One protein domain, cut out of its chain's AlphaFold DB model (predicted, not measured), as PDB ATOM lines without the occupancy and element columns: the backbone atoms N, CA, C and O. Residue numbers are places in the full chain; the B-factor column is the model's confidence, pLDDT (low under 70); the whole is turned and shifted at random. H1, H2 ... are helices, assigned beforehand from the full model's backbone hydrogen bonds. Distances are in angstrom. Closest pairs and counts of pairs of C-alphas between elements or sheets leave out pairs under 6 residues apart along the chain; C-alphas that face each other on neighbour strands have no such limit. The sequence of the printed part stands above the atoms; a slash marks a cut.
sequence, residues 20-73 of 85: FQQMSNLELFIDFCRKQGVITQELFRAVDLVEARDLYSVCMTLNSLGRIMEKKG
ATOM      1  N   PHE A  20      97.009 -25.743  46.086       93.81
ATOM      2  CA  PHE A  20      96.566 -26.137  44.746       93.81
ATOM      3  C   PHE A  20      96.289 -27.644  44.635       93.81
ATOM      4  O   PHE A  20      95.246 -28.050  44.123       93.81
ATOM      5  N   GLN A  21      97.194 -28.488  45.143       94.75
ATOM      6  CA  GLN A  21      96.987 -29.941  45.149       94.75
ATOM      7  C   GLN A  21      95.804 -30.335  46.039       94.75
ATOM      8  O   GLN A  21      95.028 -31.217  45.675       94.75
ATOM      9  N   GLN A  22      95.648 -29.668  47.185       95.25
ATOM     10  CA  GLN A  22      94.512 -29.880  48.080       95.25
ATOM     11  C   GLN A  22      93.195 -29.502  47.398       95.25
ATOM     12  O   GLN A  22      92.272 -30.314  47.389       95.25
ATOM     13  N   MET A  23      93.123 -28.327  46.761       95.81
ATOM     14  CA  MET A  23      91.941 -27.903  46.011       95.81
ATOM     15  C   MET A  23      91.607 -28.881  44.881       95.81
ATOM     16  O   MET A  23      90.467 -29.319  44.783       95.81
ATOM     17  N   SER A  24      92.596 -29.302  44.086       96.00
ATOM     18  CA  SER A  24      92.401 -30.276  43.001       96.00
ATOM     19  C   SER A  24      91.830 -31.611  43.503       96.00
ATOM     20  O   SER A  24      90.861 -32.134  42.951       96.00
ATOM     21  N   ASN A  25      92.356 -32.136  44.614       95.69
ATOM     22  CA  ASN A  25      91.813 -33.342  45.240       95.69
ATOM     23  C   ASN A  25      90.365 -33.153  45.732       95.69
ATOM     24  O   ASN A  25      89.563 -34.086  45.656       95.69
ATOM     25  N   LEU A  26      90.021 -31.968  46.245       97.12
ATOM     26  CA  LEU A  26      88.658 -31.667  46.682       97.12
ATOM     27  C   LEU A  26      87.691 -31.562  45.506       97.12
ATOM     28  O   LEU A  26      86.585 -32.081  45.613       97.12
ATOM     29  N   GLU A  27      88.106 -30.996  44.373       96.62
ATOM     30  CA  GLU A  27      87.283 -30.971  43.157       96.62
ATOM     31  C   GLU A  27      86.934 -32.392  42.680       96.62
ATOM     32  O   GLU A  27      85.782 -32.668  42.342       96.62
ATOM     33  N   LEU A  28      87.877 -33.341  42.764       96.88
ATOM     34  CA  LEU A  28      87.594 -34.758  42.489       96.88
ATOM     35  C   LEU A  28      86.537 -35.345  43.441       96.88
ATOM     36  O   LEU A  28      85.690 -36.145  43.033       96.88
ATOM     37  N   PHE A  29      86.574 -34.965  44.719       96.56
ATOM     38  CA  PHE A  29      85.582 -35.397  45.703       96.56
ATOM     39  C   PHE A  29      84.204 -34.765  45.465       96.56
ATOM     40  O   PHE A  29      83.187 -35.456  45.555       96.56
ATOM     41  N   ILE A  30      84.160 -33.474  45.140       97.56
ATOM     42  CA  ILE A  30      82.929 -32.738  44.837       97.56
ATOM     43  C   ILE A  30      82.261 -33.328  43.588       97.56
ATOM     44  O   ILE A  30      81.054 -33.585  43.598       97.56
ATOM     45  N   ASP A  31      83.038 -33.641  42.547       96.88
ATOM     46  CA  ASP A  31      82.536 -34.305  41.340       96.88
ATOM     47  C   ASP A  31      81.982 -35.708  41.640       96.88
ATOM     48  O   ASP A  31      80.905 -36.079  41.164       96.88
ATOM     49  N   PHE A  32      82.649 -36.472  42.512       96.12
ATOM     50  CA  PHE A  32      82.099 -37.731  43.015       96.12
ATOM     51  C   PHE A  32      80.747 -37.523  43.714       96.12
ATOM     52  O   PHE A  32      79.796 -38.249  43.424       96.12
ATOM     53  N   CYS A  33      80.622 -36.532  44.603       96.50
ATOM     54  CA  CYS A  33      79.364 -36.238  45.299       96.50
ATOM     55  C   CYS A  33      78.238 -35.898  44.314       96.50
ATOM     56  O   CYS A  33      77.129 -36.426  44.431       96.50
ATOM     57  N   ARG A  34      78.546 -35.087  43.296       96.62
ATOM     58  CA  ARG A  34      77.618 -34.743  42.215       96.62
ATOM     59  C   ARG A  34      77.140 -35.986  41.465       96.62
ATOM     60  O   ARG A  34      75.939 -36.179  41.314       96.62
ATOM     61  N   LYS A  35      78.057 -36.875  41.065       95.25
ATOM     62  CA  LYS A  35      77.731 -38.154  40.396       95.25
ATOM     63  C   LYS A  35      76.872 -39.074  41.256       95.25
ATOM     64  O   LYS A  35      76.056 -39.828  40.732       95.25
ATOM     65  N   GLN A  36      77.033 -39.020  42.577       94.19
ATOM     66  CA  GLN A  36      76.187 -39.790  43.480       94.19
ATOM     67  C   GLN A  36      74.764 -39.230  43.599       94.19
ATOM     68  O   GLN A  36      73.877 -39.998  43.980       94.19
ATOM     69  N   GLY A  37      74.542 -37.967  43.228       94.75
ATOM     70  CA  GLY A  37      73.234 -37.310  43.210       94.75
ATOM     71  C   GLY A  37      73.096 -36.140  44.185       94.75
ATOM     72  O   GLY A  37      71.978 -35.678  44.393       94.75
ATOM     73  N   VAL A  38      74.187 -35.673  44.807       96.56
ATOM     74  CA  VAL A  38      74.142 -34.447  45.622       96.56
ATOM     75  C   VAL A  38      73.882 -33.264  44.690       96.56
ATOM     76  O   VAL A  38      74.605 -33.070  43.710       96.56
ATOM     77  N   ILE A  39      72.840 -32.485  44.982       95.69
ATOM     78  CA  ILE A  39      72.461 -31.333  44.162       95.69
ATOM     79  C   ILE A  39      73.478 -30.201  44.306       95.69
ATOM     80  O   ILE A  39      74.067 -30.012  45.367       95.69
ATOM     81  N   THR A  40      73.643 -29.395  43.256       95.44
ATOM     82  CA  THR A  40      74.643 -28.315  43.214       95.44
ATOM     83  C   THR A  40      74.539 -27.336  44.383       95.44
ATOM     84  O   THR A  40      75.564 -26.880  44.871       95.44
ATOM     85  N   GLN A  41      73.328 -27.038  44.862       95.94
ATOM     86  CA  GLN A  41      73.105 -26.118  45.987       95.94
ATOM     87  C   GLN A  41      73.627 -26.650  47.329       95.94
ATOM     88  O   GLN A  41      73.886 -25.865  48.232       95.94
ATOM     89  N   GLU A  42      73.771 -27.969  47.463       96.44
ATOM     90  CA  GLU A  42      74.302 -28.614  48.663       96.44
ATOM     91  C   GLU A  42      75.793 -28.961  48.517       96.44
ATOM     92  O   GLU A  42      76.362 -29.522  49.450       96.44
ATOM     93  N   LEU A  43      76.434 -28.664  47.375       98.00
ATOM     94  CA  LEU A  43      77.872 -28.862  47.165       98.00
ATOM     95  C   LEU A  43      78.664 -27.645  47.663       98.00
ATOM     96  O   LEU A  43      78.411 -26.517  47.245       98.00
ATOM     97  N   PHE A  44      79.675 -27.889  48.490       98.12
ATOM     98  CA  PHE A  44      80.709 -26.907  48.816       98.12
ATOM     99  C   PHE A  44      81.684 -26.710  47.642       98.12
ATOM    100  O   PHE A  44      81.754 -27.539  46.729       98.12
ATOM    101  N   ARG A  45      82.477 -25.632  47.673       97.38
ATOM    102  CA  ARG A  45      83.602 -25.411  46.744       97.38
ATOM    103  C   ARG A  45      84.915 -25.729  47.446       97.38
ATOM    104  O   ARG A  45      85.040 -25.482  48.641       97.38
ATOM    105  N   ALA A  46      85.943 -26.174  46.723       97.25
ATOM    106  CA  ALA A  46      87.216 -26.565  47.341       97.25
ATOM    107  C   ALA A  46      87.825 -25.489  48.266       97.25
ATOM    108  O   ALA A  46      88.338 -25.792  49.343       97.25
ATOM    109  N   VAL A  47      87.708 -24.221  47.873       96.12
ATOM    110  CA  VAL A  47      88.184 -23.070  48.650       96.12
ATOM    111  C   VAL A  47      87.441 -22.856  49.969       96.12
ATOM    112  O   VAL A  47      88.031 -22.350  50.919       96.12
ATOM    113  N   ASP A  48      86.176 -23.272  50.065       95.88
ATOM    114  CA  ASP A  48      85.391 -23.138  51.295       95.88
ATOM    115  C   ASP A  48      85.989 -23.992  52.426       95.88
ATOM    116  O   ASP A  48      85.931 -23.592  53.590       95.88
ATOM    117  N   LEU A  49      86.646 -25.108  52.077       96.62
ATOM    118  CA  LEU A  49      87.373 -25.965  53.013       96.62
ATOM    119  C   LEU A  49      88.857 -25.588  53.151       96.62
ATOM    120  O   LEU A  49      89.341 -25.491  54.274       96.62
ATOM    121  N   VAL A  50      89.580 -25.367  52.045       95.81
ATOM    122  CA  VAL A  50      91.036 -25.083  52.086       95.81
ATOM    123  C   VAL A  50      91.349 -23.800  52.851       95.81
ATOM    124  O   VAL A  50      92.325 -23.755  53.594       95.81
ATOM    125  N   GLU A  51      90.508 -22.776  52.711       95.56
ATOM    126  CA  GLU A  51      90.656 -21.495  53.413       95.56
ATOM    127  C   GLU A  51      89.683 -21.354  54.597       95.56
ATOM    128  O   GLU A  51      89.567 -20.275  55.171       95.56
ATOM    129  N   ALA A  52      88.962 -22.425  54.952       95.75
ATOM    130  CA  ALA A  52      87.981 -22.457  56.040       95.75
ATOM    131  C   ALA A  52      86.922 -21.329  55.994       95.75
ATOM    132  O   ALA A  52      86.479 -20.838  57.032       95.75
ATOM    133  N   ARG A  53      86.498 -20.914  54.792       96.81
ATOM    134  CA  ARG A  53      85.556 -19.794  54.602       96.81
ATOM    135  C   ARG A  53      84.105 -20.160  54.893       96.81
ATOM    136  O   ARG A  53      83.350 -19.308  55.346       96.81
ATOM    137  N   ASP A  54      83.722 -21.406  54.623       96.75
ATOM    138  CA  ASP A  54      82.359 -21.888  54.849       96.75
ATOM    139  C   ASP A  54      82.355 -23.392  55.148       96.75
ATOM    140  O   ASP A  54      82.074 -24.237  54.297       96.75
ATOM    141  N   LEU A  55      82.654 -23.734  56.400       96.56
ATOM    142  CA  LEU A  55      82.608 -25.118  56.877       96.56
ATOM    143  C   LEU A  55      81.174 -25.659  56.994       96.56
ATOM    144  O   LEU A  55      80.981 -26.875  57.003       96.56
ATOM    145  N   TYR A  56      80.163 -24.783  57.047       96.75
ATOM    146  CA  TYR A  56      78.766 -25.207  57.088       96.75
ATOM    147  C   TYR A  56      78.363 -25.876  55.768       96.75
ATOM    148  O   TYR A  56      77.779 -26.962  55.785       96.75
ATOM    149  N   SER A  57      78.750 -25.289  54.630       96.06
ATOM    150  CA  SER A  57      78.540 -25.896  53.307       96.06
ATOM    151  C   SER A  57      79.183 -27.286  53.196       96.06
ATOM    152  O   SER A  57      78.564 -28.216  52.677       96.06
ATOM    153  N   VAL A  58      80.375 -27.476  53.777       97.12
ATOM    154  CA  VAL A  58      81.074 -28.773  53.819       97.12
ATOM    155  C   VAL A  58      80.253 -29.803  54.598       97.12
ATOM    156  O   VAL A  58      80.012 -30.910  54.107       97.12
ATOM    157  N   CYS A  59      79.768 -29.440  55.790       97.19
ATOM    158  CA  CYS A  59      78.884 -30.296  56.581       97.19
ATOM    159  C   CYS A  59      77.594 -30.646  55.823       97.19
ATOM    160  O   CYS A  59      77.169 -31.804  55.844       97.19
ATOM    161  N   MET A  60      76.996 -29.682  55.116       97.19
ATOM    162  CA  MET A  60      75.803 -29.908  54.297       97.19
ATOM    163  C   MET A  60      76.045 -30.896  53.157       97.19
ATOM    164  O   MET A  60      75.259 -31.835  53.001       97.19
ATOM    165  N   THR A  61      77.156 -30.773  52.429       97.75
ATOM    166  CA  THR A  61      77.523 -31.739  51.384       97.75
ATOM    167  C   THR A  61      77.671 -33.148  51.945       97.75
ATOM    168  O   THR A  61      77.130 -34.100  51.377       97.75
ATOM    169  N   LEU A  62      78.376 -33.298  53.072       96.56
ATOM    170  CA  LEU A  62      78.597 -34.599  53.708       96.56
ATOM    171  C   LEU A  62      77.286 -35.228  54.194       96.56
ATOM    172  O   LEU A  62      77.060 -36.415  53.961       96.56
ATOM    173  N   ASN A  63      76.405 -34.436  54.810       95.19
ATOM    174  CA  ASN A  63      75.093 -34.897  55.254       95.19
ATOM    175  C   ASN A  63      74.213 -35.324  54.069       95.19
ATOM    176  O   ASN A  63      73.577 -36.379  54.105       95.19
ATOM    177  N   SER A  64      74.203 -34.542  52.984       95.75
ATOM    178  CA  SER A  64      73.452 -34.897  51.780       95.75
ATOM    179  C   SER A  64      73.966 -36.192  51.151       95.75
ATOM    180  O   SER A  64      73.182 -37.112  50.901       95.75
ATOM    181  N   LEU A  65      75.288 -36.322  51.007       95.44
ATOM    182  CA  LEU A  65      75.918 -37.544  50.522       95.44
ATOM    183  C   LEU A  65      75.562 -38.753  51.400       95.44
ATOM    184  O   LEU A  65      75.228 -39.805  50.857       95.44
ATOM    185  N   GLY A  66      75.594 -38.607  52.729       92.62
ATOM    186  CA  GLY A  66      75.222 -39.656  53.685       92.62
ATOM    187  C   GLY A  66      73.816 -40.205  53.432       92.62
ATOM    188  O   GLY A  66      73.668 -41.397  53.164       92.62
ATOM    189  N   ARG A  67      72.809 -39.321  53.376       93.62
ATOM    190  CA  ARG A  67      71.409 -39.693  53.080       93.62
ATOM    191  C   ARG A  67      71.268 -40.427  51.742       93.62
ATOM    192  O   ARG A  67      70.476 -41.359  51.613       93.62
ATOM    193  N   ILE A  68      72.013 -40.000  50.720       92.75
ATOM    194  CA  ILE A  68      71.986 -40.629  49.390       92.75
ATOM    195  C   ILE A  68      72.626 -42.021  49.430       92.75
ATOM    196  O   ILE A  68      72.113 -42.946  48.798       92.75
ATOM    197  N   MET A  69      73.731 -42.193  50.159       88.81
ATOM    198  CA  MET A  69      74.407 -43.489  50.286       88.81
ATOM    199  C   MET A  69      73.558 -44.496  51.066       88.81
ATOM    200  O   MET A  69      73.464 -45.649  50.646       88.81
ATOM    201  N   GLU A  70      72.884 -44.052  52.129       88.25
ATOM    202  CA  GLU A  70      71.946 -44.872  52.908       88.25
ATOM    203  C   GLU A  70      70.802 -45.388  52.035       88.25
ATOM    204  O   GLU A  70      70.529 -46.587  52.013       88.25
ATOM    205  N   LYS A  71      70.196 -44.512  51.220       86.88
ATOM    206  CA  LYS A  71      69.166 -44.907  50.244       86.88
ATOM    207  C   LYS A  71      69.669 -45.918  49.209       86.88
ATOM    208  O   LYS A  71      68.884 -46.714  48.707       86.88
ATOM    209  N   LYS A  72      70.966 -45.898  48.888       85.19
ATOM    210  CA  LYS A  72      71.624 -46.855  47.981       85.19
ATOM    211  C   LYS A  72      72.048 -48.158  48.676       85.19
ATOM    212  O   LYS A  72      72.674 -48.996  48.033       85.19
ATOM    213  N   GLY A  73      71.753 -48.331  49.967       77.81
ATOM    214  CA  GLY A  73      72.139 -49.514  50.743       77.81
ATOM    215  C   GLY A  73      73.638 -49.600  51.049       77.81
ATOM    216  O   GLY A  73      74.121 -50.657  51.447       77.81
TER     217      GLY A  73
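This is residues 20 to 73 of the 85 residues of the protein "Calponin-homology (CH) domain-containing protein" of Globodera pallida (UniProt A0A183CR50). Two long helices, H1 and H3, run the same way and make a narrow V, coming together where the last residues of H1 meet H3. The short helix H2 sits at the wide end of the V, between the early part of H1 and the first residues of H3, and the link of residues 37 to 45 runs back along one side from the end of H1 to H2. The printed part has 54 residues with three named helices, in the order H1, H2, H3, and no named strand; the class is all helix. The whole is compact, with a radius of gyration of the C-alphas of 11.0 A, and elongated, with spans of 34 by 20 by 15 A.

H1, residues 20 to 36, touches H2, residues 46 to 50; the closest C-alphas are those of Met 23 and Ala 46, 5.1 A apart. H1 also touches H3, residues 55 to 71, with its residues 33 to 36 alone. The closest C-alphas of H1 and H3 are those of Cys 33 and Leu 65, 6.4 A apart. The lines of H1 and H3 stand at a steep tilt of 36 degrees, only just steep, and the two run the same way. H2 and H3 touch only at the corner by their link, and H3 does so with residues 55 to 58 alone. Their closest C-alphas are those of Leu 49 and Leu 55, 6.2 A apart. In H1, H2 and H3 every O i to N i+4 pair is within hydrogen-bond range.

H1 begins at Phe 20, with its C-alpha at (96.566, -26.137, 44.746), and ends at Gln 36; its length from first to last C-alpha is 24.6 A. H2 runs from Ala 46, with its C-alpha at (87.216, -26.565, 47.341), to Val 50, and is 6.3 A from first to last C-alpha. H3 runs from Leu 55 to Lys 71, where the C-alpha is at (69.166, -44.907, 50.244), and is 24.8 A from first to last C-alpha.

The two C-alphas farthest apart are those of Phe 20 and Gly 73, the first and last printed residues, at 34.3 A. The printed part runs from residue 20 to residue 73 and has no cut. The link from H1 to H2, of 9 residues, is short, and the link from H2 to H3, of 4 residues, is tight. The mean pLDDT of the printed part is 95.1, and no printed residue is under 70.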